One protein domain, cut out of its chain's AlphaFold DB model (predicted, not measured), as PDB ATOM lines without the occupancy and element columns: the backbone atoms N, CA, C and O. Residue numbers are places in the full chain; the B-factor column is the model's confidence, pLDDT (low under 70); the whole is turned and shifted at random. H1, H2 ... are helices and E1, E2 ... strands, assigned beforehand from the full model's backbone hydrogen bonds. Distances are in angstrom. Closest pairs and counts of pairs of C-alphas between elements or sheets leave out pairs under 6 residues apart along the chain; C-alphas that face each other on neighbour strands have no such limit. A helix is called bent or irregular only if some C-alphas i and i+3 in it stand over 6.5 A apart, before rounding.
ATOM      1  N   GLY A  40     -84.199 -41.129-166.832       88.94
ATOM      2  CA  GLY A  40     -84.660 -40.547-168.073       88.94
ATOM      3  C   GLY A  40     -83.982 -41.195-169.270       88.94
ATOM      4  O   GLY A  40     -83.279 -42.208-169.168       88.94
ATOM      5  N   GLY A  41     -84.201 -40.579-170.421       84.25
ATOM      6  CA  GLY A  41     -83.801 -41.124-171.705       84.25
ATOM      7  C   GLY A  41     -84.948 -41.842-172.403       84.25
ATOM      8  O   GLY A  41     -85.935 -42.277-171.805       84.25
ATOM      9  N   GLY A  42     -84.826 -41.919-173.715       75.44
ATOM     10  CA  GLY A  42     -85.793 -42.526-174.606       75.44
ATOM     11  C   GLY A  42     -85.324 -43.875-175.124       75.44
ATOM     12  O   GLY A  42     -84.298 -44.422-174.724       75.44
ATOM     13  N   THR A  43     -86.092 -44.401-176.065       69.31
ATOM     14  CA  THR A  43     -85.724 -45.559-176.892       69.31
ATOM     15  C   THR A  43     -85.688 -45.202-178.379       69.31
ATOM     16  O   THR A  43     -85.394 -46.049-179.215       69.31
ATOM     17  N   ARG A  44     -86.012 -43.947-178.724       65.62
ATOM     18  CA  ARG A  44     -86.141 -43.450-180.097       65.62
ATOM     19  C   ARG A  44     -85.112 -42.355-180.351       65.62
ATOM     20  O   ARG A  44     -84.950 -41.470-179.521       65.62
ATOM     21  N   GLY A  45     -84.474 -42.407-181.518       70.50
ATOM     22  CA  GLY A  45     -83.461 -41.440-181.941       70.50
ATOM     23  C   GLY A  45     -82.098 -41.688-181.292       70.50
ATOM     24  O   GLY A  45     -81.994 -41.876-180.085       70.50
ATOM     25  N   ALA A  46     -81.038 -41.656-182.101       72.00
ATOM     26  CA  ALA A  46     -79.669 -41.946-181.669       72.00
ATOM     27  C   ALA A  46     -79.186 -41.053-180.509       72.00
ATOM     28  O   ALA A  46     -78.399 -41.498-179.685       72.00
ATOM     29  N   CYS A  47     -79.687 -39.817-180.433       76.25
ATOM     30  CA  CYS A  47     -79.351 -38.866-179.379       76.25
ATOM     31  C   CYS A  47     -80.215 -39.029-178.112       76.25
ATOM     32  O   CYS A  47     -79.695 -39.049-176.998       76.25
ATOM     33  N   ALA A  48     -81.534 -39.188-178.272       76.12
ATOM     34  CA  ALA A  48     -82.462 -39.269-177.145       76.12
ATOM     35  C   ALA A  48     -82.482 -40.660-176.484       76.12
ATOM     36  O   ALA A  48     -82.936 -40.782-175.351       76.12
ATOM     37  N   ALA A  49     -81.980 -41.707-177.154       78.69
ATOM     38  CA  ALA A  49     -81.955 -43.086-176.652       78.69
ATOM     39  C   ALA A  49     -80.982 -43.335-175.479       78.69
ATOM     40  O   ALA A  49     -80.924 -44.442-174.935       78.69
ATOM     41  N   ARG A  50     -80.215 -42.318-175.078       87.19
ATOM     42  CA  ARG A  50     -79.238 -42.424-173.998       87.19
ATOM     43  C   ARG A  50     -79.935 -42.480-172.639       87.19
ATOM     44  O   ARG A  50     -80.671 -41.566-172.278       87.19
ATOM     45  N   LEU A  51     -79.674 -43.540-171.871       91.06
ATOM     46  CA  LEU A  51     -80.075 -43.623-170.462       91.06
ATOM     47  C   LEU A  51     -79.416 -42.487-169.671       91.06
ATOM     48  O   LEU A  51     -78.218 -42.250-169.812       91.06
ATOM     49  N   VAL A  52     -80.185 -41.844-168.800       93.75
ATOM     50  CA  VAL A  52     -79.677 -40.904-167.797       93.75
ATOM     51  C   VAL A  52     -80.291 -41.294-166.460       93.75
ATOM     52  O   VAL A  52     -81.504 -41.456-166.392       93.75
ATOM     53  N   ALA A  53     -79.502 -41.464-165.403       95.25
ATOM     54  CA  ALA A  53     -80.031 -41.767-164.074       95.25
ATOM     55  C   ALA A  53     -79.299 -40.986-162.983       95.25
ATOM     56  O   ALA A  53     -78.071 -40.956-162.954       95.25
ATOM     57  N   HIS A  54     -80.040 -40.362-162.073       96.25
ATOM     58  CA  HIS A  54     -79.462 -39.603-160.968       96.25
ATOM     59  C   HIS A  54     -79.070 -40.520-159.802       96.25
ATOM     60  O   HIS A  54     -79.863 -41.347-159.350       96.25
ATOM     61  N   LEU A  55     -77.879 -40.330-159.241       95.56
ATOM     62  CA  LEU A  55     -77.469 -40.947-157.981       95.56
ATOM     63  C   LEU A  55     -78.090 -40.186-156.803       95.56
ATOM     64  O   LEU A  55     -77.460 -39.336-156.175       95.56
ATOM     65  N   VAL A  56     -79.355 -40.493-156.525       92.56
ATOM     66  CA  VAL A  56     -80.117 -39.970-155.384       92.56
ATOM     67  C   VAL A  56     -80.726 -41.124-154.585       92.56
ATOM     68  O   VAL A  56     -80.934 -42.208-155.146       92.56
ATOM     69  N   PRO A  57     -81.044 -40.926-153.293       90.12
ATOM     70  CA  PRO A  57     -81.712 -41.953-152.505       90.12
ATOM     71  C   PRO A  57     -83.052 -42.414-153.126       90.12
ATOM     72  O   PRO A  57     -83.600 -41.745-154.009       90.12
ATOM     73  N   PRO A  58     -83.620 -43.550-152.675       85.12
ATOM     74  CA  PRO A  58     -84.865 -44.108-153.227       85.12
ATOM     75  C   PRO A  58     -86.103 -43.202-153.136       85.12
ATOM     76  O   PRO A  58     -87.103 -43.444-153.809       85.12
ATOM     77  N   ASP A  59     -86.073 -42.173-152.291       83.69
ATOM     78  CA  ASP A  59     -87.121 -41.153-152.203       83.69
ATOM     79  C   ASP A  59     -87.000 -40.057-153.282       83.69
ATOM     80  O   ASP A  59     -87.911 -39.240-153.417       83.69
ATOM     81  N   GLY A  60     -85.927 -40.072-154.081       87.81
ATOM     82  CA  GLY A  60     -85.680 -39.115-155.155       87.81
ATOM     83  C   GLY A  60     -85.191 -37.751-154.676       87.81
ATOM     84  O   GLY A  60     -85.180 -36.818-155.482       87.81
ATOM     85  N   LEU A  61     -84.815 -37.618-153.400       89.06
ATOM     86  CA  LEU A  61     -84.417 -36.350-152.802       89.06
ATOM     87  C   LEU A  61     -82.989 -36.422-152.260       89.06
ATOM     88  O   LEU A  61     -82.686 -37.200-151.356       89.06
ATOM     89  N   LEU A  62     -82.125 -35.568-152.802       90.38
ATOM     90  CA  LEU A  62     -80.739 -35.430-152.382       90.38
ATOM     91  C   LEU A  62     -80.523 -34.063-151.732       90.38
ATOM     92  O   LEU A  62     -80.686 -33.024-152.362       90.38
ATOM     93  N   ASP A  63     -80.093 -34.069-150.480       90.62
ATOM     94  CA  ASP A  63     -79.479 -32.930-149.817       90.62
ATOM     95  C   ASP A  63     -77.953 -33.006-150.029       90.62
ATOM     96  O   ASP A  63     -77.269 -33.770-149.329       90.62
ATOM     97  N   PRO A  64     -77.403 -32.225-150.977       84.69
ATOM     98  CA  PRO A  64     -75.987 -32.273-151.332       84.69
ATOM     99  C   PRO A  64     -75.069 -31.804-150.188       84.69
ATOM    100  O   PRO A  64     -73.884 -32.142-150.168       84.69
ATOM    101  N   GLY A  65     -75.607 -31.105-149.182       85.25
ATOM    102  CA  GLY A  65     -74.835 -30.605-148.050       85.25
ATOM    103  C   GLY A  65     -73.721 -29.627-148.467       85.25
ATOM    104  O   GLY A  65     -73.834 -28.954-149.491       85.25
ATOM    105  N   PRO A  66     -72.634 -29.521-147.680       82.06
ATOM    106  CA  PRO A  66     -71.596 -28.505-147.886       82.06
ATOM    107  C   PRO A  66     -70.612 -28.820-149.023       82.06
ATOM    108  O   PRO A  66     -69.910 -27.926-149.484       82.06
ATOM    109  N   GLN A  67     -70.528 -30.079-149.462       83.88
ATOM    110  CA  GLN A  67     -69.717 -30.502-150.606       83.88
ATOM    111  C   GLN A  67     -70.666 -31.011-151.683       83.88
ATOM    112  O   GLN A  67     -70.969 -32.208-151.708       83.88
ATOM    113  N   PRO A  68     -71.198 -30.110-152.521       88.88
ATOM    114  CA  PRO A  68     -72.345 -30.444-153.326       88.88
ATOM    115  C   PRO A  68     -71.954 -31.214-154.583       88.88
ATOM    116  O   PRO A  68     -71.774 -30.657-155.666       88.88
ATOM    117  N   ILE A  69     -71.802 -32.520-154.410       93.69
ATOM    118  CA  ILE A  69     -71.520 -33.457-155.488       93.69
ATOM    119  C   ILE A  69     -72.853 -34.021-155.974       93.69
ATOM    120  O   ILE A  69     -73.617 -34.567-155.181       93.69
ATOM    121  N   LEU A  70     -73.116 -33.926-157.274       94.56
ATOM    122  CA  LEU A  70     -74.181 -34.669-157.946       94.56
ATOM    123  C   LEU A  70     -73.578 -35.838-158.715       94.56
ATOM    124  O   LEU A  70     -72.485 -35.720-159.262       94.56
ATOM    125  N   GLY A  71     -74.292 -36.957-158.781       96.06
ATOM    126  CA  GLY A  71     -73.891 -38.107-159.586       96.06
ATOM    127  C   GLY A  71     -74.927 -38.427-160.652       96.06
ATOM    128  O   GLY A  71     -76.119 -38.468-160.360       96.06
ATOM    129  N   VAL A  72     -74.476 -38.679-161.876       96.69
ATOM    130  CA  VAL A  72     -75.314 -39.067-163.010       96.69
ATOM    131  C   VAL A  72     -74.693 -40.272-163.700       96.69
ATOM    132  O   VAL A  72     -73.542 -40.233-164.127       96.69
ATOM    133  N   ILE A  73     -75.460 -41.348-163.832       96.38
ATOM    134  CA  ILE A  73     -75.132 -42.452-164.727       96.38
ATOM    135  C   ILE A  73     -75.624 -42.068-166.120       96.38
ATOM    136  O   ILE A  73     -76.807 -41.794-166.317       96.38
ATOM    137  N   GLU A  74     -74.714 -42.074-167.082       93.81
ATOM    138  CA  GLU A  74     -75.015 -41.929-168.497       93.81
ATOM    139  C   GLU A  74     -74.842 -43.295-169.169       93.81
ATOM    140  O   GLU A  74     -73.804 -43.941-169.019       93.81
ATOM    141  N   GLY A  75     -75.852 -43.742-169.910       90.94
ATOM    142  CA  GLY A  75     -75.769 -44.946-170.729       90.94
ATOM    143  C   GLY A  75     -74.972 -44.737-172.008       90.94
ATOM    144  O   GLY A  75     -74.538 -43.626-172.329       90.94
ATOM    145  N   ASP A  76     -74.803 -45.827-172.751       87.00
ATOM    146  CA  ASP A  76     -74.151 -45.761-174.050       87.00
ATOM    147  C   ASP A  76     -75.017 -45.001-175.066       87.00
ATOM    148  O   ASP A  76     -76.250 -44.978-174.982       87.00
ATOM    149  N   SER A  77     -74.351 -44.346-176.008       78.69
ATOM    150  CA  SER A  77     -74.978 -43.627-177.107       78.69
ATOM    151  C   SER A  77     -74.072 -43.696-178.334       78.69
ATOM    152  O   SER A  77     -72.879 -43.391-178.229       78.69
ATOM    153  N   PRO A  78     -74.619 -44.019-179.521       75.69
ATOM    154  CA  PRO A  78     -73.850 -44.012-180.765       75.69
ATOM    155  C   PRO A  78     -73.391 -42.599-181.160       75.69
ATOM    156  O   PRO A  78     -72.455 -42.449-181.945       75.69
ATOM    157  N   VAL A  79     -74.027 -41.558-180.610       82.44
ATOM    158  CA  VAL A  79     -73.693 -40.153-180.861       82.44
ATOM    159  C   VAL A  79     -73.234 -39.498-179.562       82.44
ATOM    160  O   VAL A  79     -73.918 -39.565-178.541       82.44
ATOM    161  N   ALA A  80     -72.073 -38.840-179.612       85.75
ATOM    162  CA  ALA A  80     -71.600 -38.018-178.508       85.75
ATOM    163  C   ALA A  80     -72.452 -36.753-178.435       85.75
ATOM    164  O   ALA A  80     -72.349 -35.897-179.312       85.75
ATOM    165  N   VAL A  81     -73.263 -36.630-177.389       86.19
ATOM    166  CA  VAL A  81     -74.108 -35.452-177.166       86.19
ATOM    167  C   VAL A  81     -73.855 -34.857-175.787       86.19
ATOM    168  O   VAL A  81     -73.585 -35.623-174.853       86.19
ATOM    169  N   PRO A  82     -73.879 -33.518-175.647       90.44
ATOM    170  CA  PRO A  82     -73.755 -32.870-174.349       90.44
ATOM    171  C   PRO A  82     -74.870 -33.311-173.401       90.44
ATOM    172  O   PRO A  82     -75.966 -33.676-173.834       90.44
ATOM    173  N   LEU A  83     -74.589 -33.261-172.105       91.12
ATOM    174  CA  LEU A  83     -75.590 -33.492-171.069       91.12
ATOM    175  C   LEU A  83     -76.020 -32.130-170.522       91.12
ATOM    176  O   LEU A  83     -75.200 -31.413-169.955       91.12
ATOM    177  N   ALA A  84     -77.287 -31.772-170.694       92.00
ATOM    178  CA  ALA A  84     -77.867 -30.616-170.029       92.00
ATOM    179  C   ALA A  84     -78.318 -31.023-168.627       92.00
ATOM    180  O   ALA A  84     -78.980 -32.051-168.444       92.00
ATOM    181  N   LEU A  85     -77.953 -30.207-167.647       91.56
ATOM    182  CA  LEU A  85     -78.422 -30.290-166.277       91.56
ATOM    183  C   LEU A  85     -79.099 -28.974-165.930       91.56
ATOM    184  O   LEU A  85     -78.524 -27.908-166.136       91.56
ATOM    185  N   ARG A  86     -80.308 -29.054-165.391       90.50
ATOM    186  CA  ARG A  86     -81.095 -27.892-164.984       90.50
ATOM    187  C   ARG A  86     -81.499 -28.061-163.538       90.50
ATOM    188  O   ARG A  86     -81.984 -29.130-163.166       90.50
ATOM    189  N   TRP A  87     -81.296 -27.043-162.720       88.62
ATOM    190  CA  TRP A  87     -81.807 -27.037-161.357       88.62
ATOM    191  C   TRP A  87     -82.188 -25.624-160.948       88.62
ATOM    192  O   TRP A  87     -81.395 -24.701-161.070       88.62
ATOM    193  N   SER A  88     -83.397 -25.457-160.416       81.62
ATOM    194  CA  SER A  88     -83.927 -24.119-160.112       81.62
ATOM    195  C   SER A  88     -83.795 -23.186-161.338       81.62
ATOM    196  O   SER A  88     -84.305 -23.539-162.401       81.62
ATOM    197  N   ASP A  89     -83.091 -22.058-161.202       78.00
ATOM    198  CA  ASP A  89     -82.818 -21.090-162.276       78.00
ATOM    199  C   ASP A  89     -81.439 -21.284-162.938       78.00
ATOM    200  O   ASP A  89     -81.063 -20.520-163.827       78.00
ATOM    201  N   ASP A  90     -80.684 -22.303-162.525       81.94
ATOM    202  CA  ASP A  90     -79.374 -22.617-163.082       81.94
ATOM    203  C   ASP A  90     -79.479 -23.678-164.183       81.94
ATOM    204  O   ASP A  90     -80.212 -24.672-164.094       81.94
ATOM    205  N   GLU A  91     -78.647 -23.507-165.203       87.44
ATOM    206  CA  GLU A  91     -78.413 -24.496-166.243       87.44
ATOM    207  C   GLU A  91     -76.911 -24.708-166.421       87.44
ATOM    208  O   GLU A  91     -76.110 -23.772-166.421       87.44
ATOM    209  N   ARG A  92     -76.521 -25.969-166.588       88.12
ATOM    210  CA  ARG A  92     -75.146 -26.365-166.858       88.12
ATOM    211  C   ARG A  92     -75.120 -27.373-167.987       88.12
ATOM    212  O   ARG A  92     -75.759 -28.420-167.919       88.12
ATOM    213  N   ILE A  93     -74.313 -27.071-168.996       90.25
ATOM    214  CA  ILE A  93     -74.074 -27.972-170.116       90.25
ATOM    215  C   ILE A  93     -72.729 -28.646-169.912       90.25
ATOM    216  O   ILE A  93     -71.674 -28.017-169.861       90.25
ATOM    217  N   GLU A  94     -72.786 -29.960-169.798       91.38
ATOM    218  CA  GLU A  94     -71.634 -30.814-169.632       91.38
ATOM    219  C   GLU A  94     -71.159 -31.352-170.989       91.38
ATOM    220  O   GLU A  94     -71.989 -31.761-171.809       91.38
ATOM    221  N   PRO A  95     -69.835 -31.418-171.240       90.31
ATOM    222  CA  PRO A  95     -69.309 -31.818-172.537       90.31
ATOM    223  C   PRO A  95     -69.815 -33.182-173.003       90.31
ATOM    224  O   PRO A  95     -69.974 -34.117-172.200       90.31
ATOM    225  N   ALA A  96     -69.996 -33.285-174.320       88.75
ATOM    226  CA  ALA A  96     -70.400 -34.505-174.993       88.75
ATOM    227  C   ALA A  96     -69.424 -35.650-174.718       88.75
ATOM    228  O   ALA A  96     -68.204 -35.473-174.756       88.75
ATOM    229  N   ARG A  97     -69.965 -36.845-174.468       85.00
ATOM    230  CA  ARG A  97     -69.168 -38.060-174.263       85.00
ATOM    231  C   ARG A  97     -69.707 -39.213-175.087       85.00
ATOM    232  O   ARG A  97     -70.910 -39.326-175.305       85.00
ATOM    233  N   ARG A  98     -68.782 -40.057-175.543       83.69
ATOM    234  CA  ARG A  98     -69.080 -41.369-176.121       83.69
ATOM    235  C   ARG A  98     -69.005 -42.415-175.022       83.69
ATOM    236  O   ARG A  98     -68.153 -42.300-174.139       83.69
ATOM    237  N   GLY A  99     -69.834 -43.445-175.122       87.75
ATOM    238  CA  GLY A  99     -69.857 -44.519-174.141       87.75
ATOM    239  C   GLY A  99     -70.688 -44.199-172.901       87.75
ATOM    240  O   GLY A  99     -71.062 -43.051-172.626       87.75
ATOM    241  N   ALA A 100     -70.948 -45.252-172.133       93.19
ATOM    242  CA  ALA A 100     -71.525 -45.140-170.806       93.19
ATOM    243  C   ALA A 100     -70.480 -44.656-169.788       93.19
ATOM    244  O   ALA A 100     -69.303 -45.027-169.859       93.19
ATOM    245  N   SER A 101     -70.910 -43.854-168.820       94.88
ATOM    246  CA  SER A 101     -70.041 -43.300-167.780       94.88
ATOM    247  C   SER A 101     -70.800 -42.993-166.499       94.88
ATOM    248  O   SER A 101     -71.993 -42.701-166.530       94.88
ATOM    249  N   LEU A 102     -70.082 -42.981-165.380       97.12
ATOM    250  CA  LEU A 102     -70.532 -42.323-164.163       97.12
ATOM    251  C   LEU A 102     -69.939 -40.912-164.139       97.12
ATOM    252  O   LEU A 102     -68.730 -40.759-163.977       97.12
ATOM    253  N   ARG A 103     -70.776 -39.887-164.291       96.06
ATOM    254  CA  ARG A 103     -70.364 -38.490-164.164       96.06
ATOM    255  C   ARG A 103     -70.659 -37.974-162.762       96.06
ATOM    256  O   ARG A 103     -71.778 -38.098-162.277       96.06
ATOM    257  N   LEU A 104     -69.667 -37.361-162.136       96.88
ATOM    258  CA  LEU A 104     -69.783 -36.658-160.871       96.88
ATOM    259  C   LEU A 104     -69.540 -35.171-161.100       96.88
ATOM    260  O   LEU A 104     -68.592 -34.776-161.780       96.88
ATOM    261  N   LEU A 105     -70.396 -34.343-160.525       94.25
ATOM    262  CA  LEU A 105     -70.412 -32.906-160.743       94.25
ATOM    263  C   LEU A 105     -70.277 -32.218-159.403       94.25
ATOM    264  O   LEU A 105     -71.178 -32.319-158.574       94.25
ATOM    265  N   LEU A 106     -69.170 -31.514-159.201       92.50
ATOM    266  CA  LEU A 106     -69.068 -30.590-158.085       92.50
ATOM    267  C   LEU A 106     -69.754 -29.288-158.496       92.50
ATOM    268  O   LEU A 106     -69.454 -28.709-159.549       92.50
ATOM    269  N   LEU A 107     -70.703 -28.857-157.678       86.69
ATOM    270  CA  LEU A 107     -71.420 -27.605-157.857       86.69
ATOM    271  C   LEU A 107     -70.807 -26.502-156.991       86.69
ATOM    272  O   LEU A 107     -70.100 -26.762-156.016       86.69
ATOM    273  N   SER A 108     -71.082 -25.256-157.355       81.81
ATOM    274  CA  SER A 108     -70.794 -24.118-156.488       81.81
ATOM    275  C   SER A 108     -71.873 -24.045-155.407       81.81
ATOM    276  O   SER A 108     -73.058 -24.167-155.701       81.81
ATOM    277  N   ALA A 109     -71.471 -23.882-154.148       75.19
ATOM    278  CA  ALA A 109     -72.406 -23.642-153.055       75.19
ATOM    279  C   ALA A 109     -72.766 -22.143-152.973       75.19
ATOM    280  O   ALA A 109     -71.902 -21.313-153.268       75.19
ATOM    281  N   PRO A 110     -73.976 -21.778-152.505       72.88
ATOM    282  CA  PRO A 110     -75.074 -22.655-152.080       72.88
ATOM    283  C   PRO A 110     -75.965 -23.117-153.246       72.88
ATOM    284  O   PRO A 110     -76.202 -22.367-154.183       72.88
ATOM    285  N   ILE A 111     -76.513 -24.335-153.151       74.94
ATOM    286  CA  ILE A 111     -77.538 -24.825-154.088       74.94
ATOM    287  C   ILE A 111     -78.921 -24.538-153.512       74.94
ATOM    288  O   ILE A 111     -79.228 -24.951-152.390       74.94
ATOM    289  N   SER A 112     -79.767 -23.891-154.307       76.56
ATOM    290  CA  SER A 112     -81.182 -23.698-153.995       76.56
ATOM    291  C   SER A 112     -81.952 -25.018-154.033       76.56
ATOM    292  O   SER A 112     -81.780 -25.836-154.939       76.56
ATOM    293  N   ALA A 113     -82.832 -25.227-153.052       84.56
ATOM    294  CA  ALA A 113     -83.718 -26.382-153.064       84.56
ATOM    295  C   ALA A 113     -84.672 -26.301-154.266       84.56
ATOM    296  O   ALA A 113     -85.300 -25.266-154.485       84.56
ATOM    297  N   GLY A 114     -84.806 -27.385-155.029       87.88
ATOM    298  CA  GLY A 114     -85.574 -27.341-156.271       87.88
ATOM    299  C   GLY A 114     -85.582 -28.639-157.067       87.88
ATOM    300  O   GLY A 114     -84.980 -29.643-156.681       87.88
ATOM    301  N   LEU A 115     -86.301 -28.616-158.190       90.31
ATOM    302  CA  LEU A 115     -86.287 -29.694-159.174       90.31
ATOM    303  C   LEU A 115     -84.940 -29.696-159.896       90.31
ATOM    304  O   LEU A 115     -84.526 -28.669-160.420       90.31
ATOM    305  N   TRP A 116     -84.299 -30.857-159.939       92.19
ATOM    306  CA  TRP A 116     -83.136 -31.149-160.760       92.19
ATOM    307  C   TRP A 116     -83.540 -32.058-161.915       92.19
ATOM    308  O   TRP A 116     -84.106 -33.136-161.703       92.19
ATOM    309  N   GLU A 117     -83.223 -31.627-163.130       93.38
ATOM    310  CA  GLU A 117     -83.423 -32.361-164.369       93.38
ATOM    311  C   GLU A 117     -82.089 -32.619-165.078       93.38
ATOM    312  O   GLU A 117     -81.234 -31.736-165.122       93.38
ATOM    313  N   SER A 118     -81.928 -33.802-165.674       93.06
ATOM    314  CA  SER A 118     -80.812 -34.096-166.583       93.06
ATOM    315  C   SER A 118     -81.297 -34.794-167.851       93.06
ATOM    316  O   SER A 118     -82.118 -35.717-167.788       93.06
ATOM    317  N   PHE A 119     -80.781 -34.378-169.008       91.81
ATOM    318  CA  PHE A 119     -81.140 -34.938-170.314       91.81
ATOM    319  C   PHE A 119     -80.061 -34.670-171.379       91.81
ATOM    320  O   PHE A 119     -79.300 -33.709-171.260       91.81
ATOM    321  N   PRO A 120     -79.962 -35.505-172.429       89.44
ATOM    322  CA  PRO A 120     -79.079 -35.226-173.557       89.44
ATOM    323  C   PRO A 120     -79.561 -33.992-174.339       89.44
ATOM    324  O   PRO A 120     -80.718 -33.937-174.756       89.44
ATOM    325  N   ALA A 121     -78.670 -33.025-174.567       88.31
ATOM    326  CA  ALA A 121     -78.942 -31.826-175.360       88.31
ATOM    327  C   ALA A 121     -78.741 -32.125-176.856       88.31
ATOM    328  O   ALA A 121     -77.629 -32.040-177.386       88.31
ATOM    329  N   CYS A 122     -79.813 -32.538-177.531       82.38
ATOM    330  CA  CYS A 122     -79.785 -32.878-178.954       82.38
ATOM    331  C   CYS A 122     -79.929 -31.626-179.828       82.38
ATOM    332  O   CYS A 122     -80.791 -30.793-179.578       82.38
ATOM    333  N   GLU A 123     -79.114 -31.523-180.884       70.12
ATOM    334  CA  GLU A 123     -79.305 -30.564-181.991       70.12
ATOM    335  C   GLU A 123     -79.404 -29.082-181.575       70.12
ATOM    336  O   GLU A 123     -80.039 -28.280-182.249       70.12
ATOM    337  N   GLY A 124     -78.764 -28.697-180.465       60.12
ATOM    338  CA  GLY A 124     -78.797 -27.316-179.968       60.12
ATOM    339  C   GLY A 124     -80.114 -26.911-179.297       60.12
ATOM    340  O   GLY A 124     -80.246 -25.759-178.891       60.12
ATOM    341  N   ASN A 125     -81.059 -27.841-179.132       61.38
ATOM    342  CA  ASN A 125     -82.270 -27.615-178.353       61.38
ATOM    343  C   ASN A 125     -81.995 -27.836-176.861       61.38
ATOM    344  O   ASN A 125     -81.454 -28.865-176.450       61.38
ATOM    345  N   THR A 126     -82.422 -26.874-176.045       64.69
ATOM    346  CA  THR A 126     -82.421 -26.948-174.572       64.69
ATOM    347  C   THR A 126     -83.676 -27.632-174.018       64.69
ATOM    348  O   THR A 126     -83.844 -27.763-172.803       64.69
ATOM    349  N   GLU A 127     -84.566 -28.096-174.900       75.94
ATOM    350  CA  GLU A 127     -85.744 -28.878-174.541       75.94
ATOM    351  C   GLU A 127     -85.427 -30.385-174.570       75.94
ATOM    352  O   GLU A 127     -84.797 -30.865-175.519       75.94
ATOM    353  N   PRO A 128     -85.844 -31.156-173.547       75.38
ATOM    354  CA  PRO A 128     -85.558 -32.580-173.469       75.38
ATOM    355  C   PRO A 128     -86.241 -33.368-174.609       75.38
ATOM    356  O   PRO A 128     -87.468 -33.420-174.677       75.38
ATOM    357  N   PRO A 129     -85.476 -34.072-175.465       75.81
ATOM    358  CA  PRO A 129     -86.012 -34.828-176.606       75.81
ATOM    359  C   PRO A 129     -86.599 -36.193-176.208       75.81
ATOM    360  O   PRO A 129     -87.219 -36.892-177.008       75.81
ATOM    361  N   ALA A 130     -86.379 -36.590-174.959       82.31
ATOM    362  CA  ALA A 130     -86.952 -37.750-174.299       82.31
ATOM    363  C   ALA A 130     -87.222 -37.384-172.831       82.31
ATOM    364  O   ALA A 130     -86.682 -36.382-172.362       82.31
ATOM    365  N   PRO A 131     -88.018 -38.170-172.081       86.38
ATOM    366  CA  PRO A 131     -88.287 -37.865-170.681       86.38
ATOM    367  C   PRO A 131     -86.982 -37.632-169.897       86.38
ATOM    368  O   PRO A 131     -86.122 -38.518-169.902       86.38
ATOM    369  N   PRO A 132     -86.802 -36.464-169.254       90.56
ATOM    370  CA  PRO A 132     -85.596 -36.180-168.489       90.56
ATOM    371  C   PRO A 132     -85.568 -37.010-167.205       90.56
ATOM    372  O   PRO A 132     -86.616 -37.372-166.659       90.56
ATOM    373  N   ALA A 133     -84.365 -37.273-166.699       93.12
ATOM    374  CA  ALA A 133     -84.204 -37.755-165.335       93.12
ATOM    375  C   ALA A 133     -84.550 -36.605-164.387       93.12
ATOM    376  O   ALA A 133     -84.094 -35.485-164.594       93.12
ATOM    377  N   ARG A 134     -85.375 -36.861-163.371       93.12
ATOM    378  CA  ARG A 134     -85.905 -35.861-162.437       93.12
ATOM    379  C   ARG A 134     -85.650 -36.272-160.998       93.12
ATOM    380  O   ARG A 134     -85.929 -37.406-160.604       93.12
ATOM    381  N   SER A 135     -85.150 -35.352-160.187       91.94
ATOM    382  CA  SER A 135     -84.964 -35.526-158.740       91.94
ATOM    383  C   SER A 135     -85.123 -34.192-158.020       91.94
ATOM    384  O   SER A 135     -85.212 -33.153-158.665       91.94
ATOM    385  N   LEU A 136     -85.194 -34.202-156.693       90.25
ATOM    386  CA  LEU A 136     -85.214 -32.981-155.891       90.25
ATOM    387  C   LEU A 136     -83.855 -32.762-155.235       90.25
ATOM    388  O   LEU A 136     -83.266 -33.701-154.697       90.25
ATOM    389  N   LEU A 137     -83.393 -31.516-155.260       89.31
ATOM    390  CA  LEU A 137     -82.235 -31.054-154.511       89.31
ATOM    391  C   LEU A 137     -82.678 -30.268-153.281       89.31
ATOM    392  O   LEU A 137     -83.661 -29.528-153.323       89.31
ATOM    393  N   GLY A 138     -81.914 -30.405-152.202       84.00
ATOM    394  CA  GLY A 138     -82.025 -29.592-150.996       84.00
ATOM    395  C   GLY A 138     -82.711 -30.284-149.813       84.00
ATOM    396  O   GLY A 138     -83.230 -31.399-149.929       84.00
ATOM    397  N   PRO A 139     -82.703 -29.634-148.637       72.19
ATOM    398  CA  PRO A 139     -83.306 -30.167-147.424       72.19
ATOM    399  C   PRO A 139     -84.837 -30.137-147.541       72.19
ATOM    400  O   PRO A 139     -85.487 -29.127-147.290       72.19
ATOM    401  N   GLY A 140     -85.435 -31.255-147.954       63.97
ATOM    402  CA  GLY A 140     -86.888 -31.414-147.985       63.97
ATOM    403  C   GLY A 140     -87.452 -31.941-146.659       63.97
ATOM    404  O   GLY A 140     -86.794 -32.738-145.991       63.97
ATOM    405  N   PRO A 141     -88.712 -31.630-146.307       57.66
ATOM    406  CA  PRO A 141     -89.363 -32.137-145.088       57.66
ATOM    407  C   PRO A 141     -89.560 -33.663-145.083       57.66
ATOM    408  O   PRO A 141     -89.888 -34.249-144.057       57.66
ATOM    409  N   ARG A 142     -89.386 -34.315-146.241       65.44
ATOM    410  CA  ARG A 142     -89.474 -35.773-146.423       65.44
ATOM    411  C   ARG A 142     -88.105 -36.444-146.566       65.44
ATOM    412  O   ARG A 142     -88.051 -37.648-146.782       65.44
ATOM    413  N   SER A 143     -87.030 -35.665-146.462       67.50
ATOM    414  CA  SER A 143     -85.656 -36.142-146.553       67.50
ATOM    415  C   SER A 143     -85.309 -37.018-145.359       67.50
ATOM    416  O   SER A 143     -85.365 -36.565-144.213       67.50
ATOM    417  N   SER A 144     -84.895 -38.259-145.603       80.00
ATOM    418  CA  SER A 144     -84.215 -39.025-144.558       80.00
ATOM    419  C   SER A 144     -82.793 -38.486-144.391       80.00
ATOM    420  O   SER A 144     -81.953 -38.650-145.279       80.00
ATOM    421  N   ALA A 145     -82.505 -37.868-143.241       82.50
ATOM    422  CA  ALA A 145     -81.163 -37.378-142.911       82.50
ATOM    423  C   ALA A 145     -80.115 -38.505-142.948       82.50
ATOM    424  O   ALA A 145     -78.991 -38.293-143.403       82.50
ATOM    425  N   ALA A 146     -80.502 -39.717-142.535       86.12
ATOM    426  CA  ALA A 146     -79.650 -40.898-142.608       86.12
ATOM    427  C   ALA A 146     -79.364 -41.301-144.063       86.12
ATOM    428  O   ALA A 146     -78.200 -41.438-144.437       86.12
ATOM    429  N   ALA A 147     -80.398 -41.418-144.908       86.50
ATOM    430  CA  ALA A 147     -80.221 -41.782-146.317       86.50
ATOM    431  C   ALA A 147     -79.372 -40.745-147.069       86.50
ATOM    432  O   ALA A 147     -78.493 -41.109-147.847       86.50
ATOM    433  N   ASN A 148     -79.568 -39.459-146.772       89.75
ATOM    434  CA  ASN A 148     -78.766 -38.378-147.338       89.75
ATOM    435  C   ASN A 148     -77.326 -38.368-146.824       89.75
ATOM    436  O   ASN A 148     -76.400 -38.139-147.599       89.75
ATOM    437  N   GLY A 149     -77.100 -38.689-145.547       90.56
ATOM    438  CA  GLY A 149     -75.757 -38.910-145.010       90.56
ATOM    439  C   GLY A 149     -75.007 -40.011-145.766       90.56
ATOM    440  O   GLY A 149     -73.867 -39.801-146.185       90.56
ATOM    441  N   VAL A 150     -75.669 -41.147-146.010       92.00
ATOM    442  CA  VAL A 150     -75.098 -42.274-146.765       92.00
ATOM    443  C   VAL A 150     -74.869 -41.908-148.234       92.00
ATOM    444  O   VAL A 150     -73.790 -42.181-148.761       92.00
ATOM    445  N   ALA A 151     -75.826 -41.244-148.890       92.75
ATOM    446  CA  ALA A 151     -75.684 -40.795-150.275       92.75
ATOM    447  C   ALA A 151     -74.510 -39.819-150.445       92.75
ATOM    448  O   ALA A 151     -73.660 -40.028-151.309       92.75
ATOM    449  N   ARG A 152     -74.387 -38.815-149.565       92.56
ATOM    450  CA  ARG A 152     -73.252 -37.877-149.563       92.56
ATOM    451  C   ARG A 152     -71.916 -38.577-149.355       92.56
ATOM    452  O   ARG A 152     -70.934 -38.238-150.011       92.56
ATOM    453  N   ASN A 153     -71.855 -39.541-148.436       93.62
ATOM    454  CA  ASN A 153     -70.635 -40.314-148.227       93.62
ATOM    455  C   ASN A 153     -70.279 -41.138-149.473       93.62
ATOM    456  O   ASN A 153     -69.134 -41.131-149.911       93.62
ATOM    457  N   SER A 154     -71.274 -41.778-150.087       94.38
ATOM    458  CA  SER A 154     -71.097 -42.586-151.300       94.38
ATOM    459  C   SER A 154     -70.596 -41.752-152.474       94.38
ATOM    460  O   SER A 154     -69.641 -42.139-153.138       94.38
ATOM    461  N   LEU A 155     -71.177 -40.570-152.689       95.88
ATOM    462  CA  LEU A 155     -70.735 -39.634-153.724       95.88
ATOM    463  C   LEU A 155     -69.306 -39.139-153.480       95.88
ATOM    464  O   LEU A 155     -68.550 -38.991-154.433       95.88
ATOM    465  N   ARG A 156     -68.898 -38.951-152.220       94.81
ATOM    466  CA  ARG A 156     -67.521 -38.577-151.864       94.81
ATOM    467  C   ARG A 156     -66.520 -39.702-152.119       94.81
ATOM    468  O   ARG A 156     -65.436 -39.439-152.628       94.81
ATOM    469  N   VAL A 157     -66.887 -40.945-151.800       94.56
ATOM    470  CA  VAL A 157     -66.076 -42.135-152.118       94.56
ATOM    471  C   VAL A 157     -65.955 -42.319-153.630       94.56
ATOM    472  O   VAL A 157     -64.889 -42.666-154.125       94.56
ATOM    473  N   LEU A 158     -67.025 -42.066-154.385       96.12
ATOM    474  CA  LEU A 158     -66.972 -42.076-155.846       96.12
ATOM    475  C   LEU A 158     -66.100 -40.932-156.379       96.12
ATOM    476  O   LEU A 158     -65.319 -41.138-157.302       96.12
ATOM    477  N   TRP A 159     -66.174 -39.750-155.767       95.62
ATOM    478  CA  TRP A 159     -65.341 -38.606-156.129       95.62
ATOM    479  C   TRP A 159     -63.856 -38.853-155.863       95.62
ATOM    480  O   TRP A 159     -63.015 -38.410-156.631       95.62
ATOM    481  N   SER A 160     -63.475 -39.615-154.838       95.25
ATOM    482  CA  SER A 160     -62.058 -39.964-154.666       95.25
ATOM    483  C   SER A 160     -61.524 -40.907-155.755       95.25
ATOM    484  O   SER A 160     -60.322 -41.132-155.799       95.25
ATOM    485  N   ARG A 161     -62.394 -41.445-156.625       95.62
ATOM    486  CA  ARG A 161     -62.062 -42.363-157.732       95.62
ATOM    487  C   ARG A 161     -62.141 -41.708-159.106       95.62
ATOM    488  O   ARG A 161     -62.287 -42.400-160.111       95.62
ATOM    489  N   CYS A 162     -62.120 -40.379-159.181       96.06
ATOM    490  CA  CYS A 162     -62.103 -39.683-160.466       96.06
ATOM    491  C   CYS A 162     -60.995 -40.236-161.379       96.06
ATOM    492  O   CYS A 162     -59.833 -40.279-160.987       96.06
ATOM    493  N   GLY A 163     -61.346 -40.623-162.607       95.00
ATOM    494  CA  GLY A 163     -60.417 -41.213-163.576       95.00
ATOM    495  C   GLY A 163     -60.296 -42.739-163.504       95.00
ATOM    496  O   GLY A 163     -59.771 -43.342-164.440       95.00
ATOM    497  N   GLU A 164     -60.819 -43.377-162.458       95.69
ATOM    498  CA  GLU A 164     -60.852 -44.835-162.334       95.69
ATOM    499  C   GLU A 164     -62.100 -45.440-162.997       95.69
ATOM    500  O   GLU A 164     -62.923 -44.756-163.616       95.69
ATOM    501  N   ARG A 165     -62.251 -46.762-162.870       95.94
ATOM    502  CA  ARG A 165     -63.445 -47.499-163.283       95.94
ATOM    503  C   ARG A 165     -64.085 -48.157-162.069       95.94
ATOM    504  O   ARG A 165     -63.386 -48.706-161.226       95.94
ATOM    505  N   VAL A 166     -65.410 -48.145-162.012       96.31
ATOM    506  CA  VAL A 166     -66.186 -48.818-160.961       96.31
ATOM    507  C   VAL A 166     -66.980 -49.978-161.544       96.31
ATOM    508  O   VAL A 166     -67.423 -49.918-162.694       96.31
ATOM    509  N   ALA A 167     -67.163 -51.035-160.752       96.56
ATOM    510  CA  ALA A 167     -68.017 -52.156-161.117       96.56
ATOM    511  C   ALA A 167     -69.478 -51.693-161.189       96.56
ATOM    512  O   ALA A 167     -70.039 -51.177-160.218       96.56
ATOM    513  N   THR A 168     -70.106 -51.877-162.349       96.19
ATOM    514  CA  THR A 168     -71.471 -51.400-162.592       96.19
ATOM    515  C   THR A 168     -72.465 -52.096-161.676       96.19
ATOM    516  O   THR A 168     -73.322 -51.437-161.103       96.19
ATOM    517  N   ALA A 169     -72.328 -53.408-161.475       94.44
ATOM    518  CA  ALA A 169     -73.239 -54.168-160.623       94.44
ATOM    519  C   ALA A 169     -73.258 -53.647-159.174       94.44
ATOM    520  O   ALA A 169     -74.333 -53.472-158.602       94.44
ATOM    521  N   GLU A 170     -72.087 -53.336-158.610       93.50
ATOM    522  CA  GLU A 170     -71.962 -52.780-157.257       93.50
ATOM    523  C   GLU A 170     -72.572 -51.384-157.161       93.50
ATOM    524  O   GLU A 170     -73.343 -51.109-156.241       93.50
ATOM    525  N   LEU A 171     -72.278 -50.517-158.137       95.56
ATOM    526  CA  LEU A 171     -72.862 -49.179-158.208       95.56
ATOM    527  C   LEU A 171     -74.391 -49.257-158.288       95.56
ATOM    528  O   LEU A 171     -75.089 -48.610-157.512       95.56
ATOM    529  N   LEU A 172     -74.929 -50.062-159.200       94.38
ATOM    530  CA  LEU A 172     -76.371 -50.182-159.385       94.38
ATOM    531  C   LEU A 172     -77.057 -50.772-158.147       94.38
ATOM    532  O   LEU A 172     -78.099 -50.267-157.735       94.38
ATOM    533  N   ALA A 173     -76.466 -51.789-157.517       92.06
ATOM    534  CA  ALA A 173     -76.991 -52.358-156.278       92.06
ATOM    535  C   ALA A 173     -76.976 -51.343-155.122       92.06
ATOM    536  O   ALA A 173     -77.945 -51.252-154.365       92.06
ATOM    537  N   ALA A 174     -75.913 -50.542-155.004       91.94
ATOM    538  CA  ALA A 174     -75.797 -49.529-153.961       91.94
ATOM    539  C   ALA A 174     -76.887 -48.450-154.053       91.94
ATOM    540  O   ALA A 174     -77.304 -47.934-153.015       91.94
ATOM    541  N   TRP A 175     -77.382 -48.139-155.255       92.94
ATOM    542  CA  TRP A 175     -78.318 -47.033-155.514       92.94
ATOM    543  C   TRP A 175     -79.746 -47.458-155.910       92.94
ATOM    544  O   TRP A 175     -80.565 -46.598-156.237       92.94
ATOM    545  N   ASP A 176     -80.072 -48.753-155.810       91.31
ATOM    546  CA  ASP A 176     -81.379 -49.329-156.181       91.31
ATOM    547  C   ASP A 176     -81.699 -49.186-157.683       91.31
ATOM    548  O   ASP A 176     -82.794 -48.782-158.076       91.31
ATOM    549  N   TYR A 177     -80.706 -49.490-158.524       92.38
ATOM    550  CA  TYR A 177     -80.774 -49.438-159.989       92.38
ATOM    551  C   TYR A 177     -80.395 -50.764-160.664       92.38
ATOM    552  O   TYR A 177     -80.002 -50.783-161.830       92.38
ATOM    553  N   SER A 178     -80.474 -51.897-159.961       91.38
ATOM    554  CA  SER A 178     -80.057 -53.202-160.505       91.38
ATOM    555  C   SER A 178     -80.776 -53.592-161.803       91.38
ATOM    556  O   SER A 178     -80.207 -54.314-162.615       91.38
ATOM    557  N   HIS A 179     -81.981 -53.069-162.058       90.12
ATOM    558  CA  HIS A 179     -82.715 -53.269-163.316       90.12
ATOM    559  C   HIS A 179     -82.070 -52.596-164.537       90.12
ATOM    560  O   HIS A 179     -82.475 -52.863-165.664       90.12
ATOM    561  N   LEU A 180     -81.082 -51.719-164.340       90.81
ATOM    562  CA  LEU A 180     -80.334 -51.070-165.420       90.81
ATOM    563  C   LEU A 180     -79.106 -51.874-165.868       90.81
ATOM    564  O   LEU A 180     -78.416 -51.433-166.788       90.81
ATOM    565  N   ALA A 181     -78.825 -53.026-165.249       91.69
ATOM    566  CA  ALA A 181     -77.626 -53.820-165.522       91.69
ATOM    567  C   ALA A 181     -77.490 -54.197-167.006       91.69
ATOM    568  O   ALA A 181     -76.411 -54.058-167.570       91.69
ATOM    569  N   ASP A 182     -78.596 -54.553-167.664       90.75
ATOM    570  CA  ASP A 182     -78.602 -54.951-169.081       90.75
ATOM    571  C   ASP A 182     -78.400 -53.774-170.054       90.75
ATOM    572  O   ASP A 182     -78.240 -53.967-171.259       90.75
ATOM    573  N   ARG A 183     -78.427 -52.531-169.553       89.56
ATOM    574  CA  ARG A 183     -78.304 -51.301-170.356       89.56
ATOM    575  C   ARG A 183     -76.937 -50.635-170.231       89.56
ATOM    576  O   ARG A 183     -76.721 -49.577-170.828       89.56
ATOM    577  N   LEU A 184     -76.041 -51.197-169.423       93.38
ATOM    578  CA  LEU A 184     -74.761 -50.597-169.065       93.38
ATOM    579  C   LEU A 184     -73.628 -51.625-169.205       93.38
ATOM    580  O   LEU A 184     -73.840 -52.814-168.982       93.38
ATOM    581  N   PRO A 185     -72.405 -51.195-169.558       94.94
ATOM    582  CA  PRO A 185     -71.244 -52.082-169.580       94.94
ATOM    583  C   PRO A 185     -70.902 -52.583-168.165       94.94
ATOM    584  O   PRO A 185     -71.292 -51.948-167.186       94.94
ATOM    585  N   PRO A 186     -70.106 -53.660-168.019       95.62
ATOM    586  CA  PRO A 186     -69.770 -54.241-166.710       95.62
ATOM    587  C   PRO A 186     -68.959 -53.306-165.801       95.62
ATOM    588  O   PRO A 186     -68.999 -53.443-164.579       95.62
ATOM    589  N   THR A 187     -68.232 -52.345-166.380       96.56
ATOM    590  CA  THR A 187     -67.532 -51.294-165.635       96.56
ATOM    591  C   THR A 187     -67.807 -49.927-166.239       96.56
ATOM    592  O   THR A 187     -67.809 -49.778-167.465       96.56
ATOM    593  N   LEU A 188     -67.964 -48.917-165.385       96.56
ATOM    594  CA  LEU A 188     -68.171 -47.529-165.790       96.56
ATOM    595  C   LEU A 188     -66.939 -46.686-165.453       96.56
ATOM    596  O   LEU A 188     -66.468 -46.746-164.317       96.56
ATOM    597  N   PRO A 189     -66.416 -45.883-166.395       96.94
ATOM    598  CA  PRO A 189     -65.430 -44.868-166.060       96.94
ATOM    599  C   PRO A 189     -66.063 -43.791-165.172       96.94
ATOM    600  O   PRO A 189     -67.179 -43.334-165.448       96.94
ATOM    601  N   VAL A 190     -65.338 -43.376-164.134       97.06
ATOM    602  CA  VAL A 190     -65.715 -42.271-163.252       97.06
ATOM    603  C   VAL A 190     -65.133 -40.982-163.808       97.06
ATOM    604  O   VAL A 190     -63.920 -40.790-163.881       97.06
ATOM    605  N   VAL A 191     -66.014 -40.077-164.200       96.00
ATOM    606  CA  VAL A 191     -65.667 -38.774-164.750       96.00
ATOM    607  C   VAL A 191     -66.081 -37.718-163.752       96.00
ATOM    608  O   VAL A 191     -67.250 -37.641-163.403       96.00
ATOM    609  N   CYS A 192     -65.159 -36.851-163.362       95.19
ATOM    610  CA  CYS A 192     -65.466 -35.747-162.469       95.19
ATOM    611  C   CYS A 192     -65.321 -34.420-163.189       95.19
ATOM    612  O   CYS A 192     -64.320 -34.190-163.869       95.19
ATOM    613  N   THR A 193     -66.301 -33.544-163.003       92.38
ATOM    614  CA  THR A 193     -66.247 -32.177-163.507       92.38
ATOM    615  C   THR A 193     -66.396 -31.212-162.336       92.38
ATOM    616  O   THR A 193     -67.356 -31.276-161.564       92.38
ATOM    617  N   THR A 194     -65.436 -30.305-162.191       86.31
ATOM    618  CA  THR A 194     -65.495 -29.182-161.246       86.31
ATOM    619  C   THR A 194     -66.388 -28.073-161.801       86.31
ATOM    620  O   THR A 194     -66.656 -28.067-163.007       86.31
TER     621      THR A 194
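Overview. This is residues 40 to 194 of the 200 residues of an uncharacterized protein of Cyanobium sp (UniProt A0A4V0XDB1). Two strongly twisted, curled sheets stand face to face as a sandwich, two sheets one over the other, with their strands crossed at 38 degrees; H1 packs across the sheet E1 E2 E5 E9 E8 on the face turned away from the sheet E4 E3 E6 E7. The short helical hairpin H2 and H3 follows directly on E8, with H2 on the same face of that first sheet as H1 and near H1, while H3 is not on the sheet. The printed part has 155 residues with nine named strands and three named helices, along the chain E1 E2 E3 E4 E5 E6 E7 H1 E8 H2 H3 E9, in the mixed class of helices and strands. One sheet runs E1 E2 E5 E9 E8 and is mixed; the other runs E4 E3 E6 E7 and is antiparallel. The whole is compact and rounded, with a radius of gyration of the C-alphas of 14.4 A and spans of 39 by 34 by 26 A.

Arrangement. Start with E1, residues 52 to 54, and E2, residues 69 to 74, a hairpin with N 73 and O 53 at 2.8 A. Beside E2 find E5, residues 101 to 106, antiparallel, with N 72 and O 103 at 2.8 A. E9, residues 187 to 193, is parallel to E5, with N 104 and O 191 at 2.7 A. Its pairing is staggered: residues 190 to 193 pair with E5, and 187 to 189 with E8, residues 165 to 167, antiparallel, where N 166 and O 188 are 2.9 A apart. In the second sheet, E3, residues 81 to 87, and E4, residues 90 to 97, form a hairpin, with N 85 and O 92 at 2.8 A. On the other side of E3 is E6, residues 114 to 120, antiparallel, with N 86 and O 117 at 2.9 A. E6 and E7, residues 133 to 137, form another hairpin, with N 116 and O 135 at 2.8 A. Between the sheets, the closest C-alphas of E1 and E7 are Ala 53 and Ala 133, 5.9 A. H1, residues 145 to 159, and H2, residues 168 to 175, lie on the same face of the first sheet, as two layers of helices and sheet. H1 has a height over the sheet of 7.4 A and runs across the strands, at 70 degrees to E5 on the local plane; its closest C-alpha pair with E2 is Leu 155 and Ile 69, 6.5 A. H2, only just above the sheet's level at a height over the sheet of 4.1 A, is over none of its strands. H3, residues 178 to 183, touches H2 in a helical hairpin, closest at the C-alphas of Leu 172 and Ser 178, 4.9 A; the tilt of 35.4 degrees is only just steep, opposite ways. In H1 and H2 every O i to N i+4 pair is within hydrogen-bond range; in H3 0 of 2 are, but 2 of 3 O i to N i+3 pairs.

Along the chain. Find C-alpha 52 at (-79.677, -40.904, -167.797), where E1 begins its 7.0 A. E2 covers 15.9 A, E3 19.5 A, E4 21.6 A, E5 16.0 A, E6 20.1 A and E7 12.9 A. H1 begins at C-alpha 145, (-81.163, -37.378, -142.911), and runs 20.7 A; E8 covers 6.9 A, H2 10.8 A and H3 10.2 A. H3 is irregular: C-alphas 179 and 182 are 7.3 A apart. E9 runs 19.3 A to C-alpha 193 at (-66.247, -32.177, -163.507).

Size, cuts and confidence. Look for the two C-alphas farthest apart, Glu 123 and Ala 146, at 40.7 A. The printed part has no cut. Its long links are E1 to E2, where residues 61 to 62 pair parallel with 136 to 137 of E7, and E6 to E7. Mean pLDDT of the printed part is 87.5; it is under 70 at residues 43 to 44, 124 to 126 and 140 to 143.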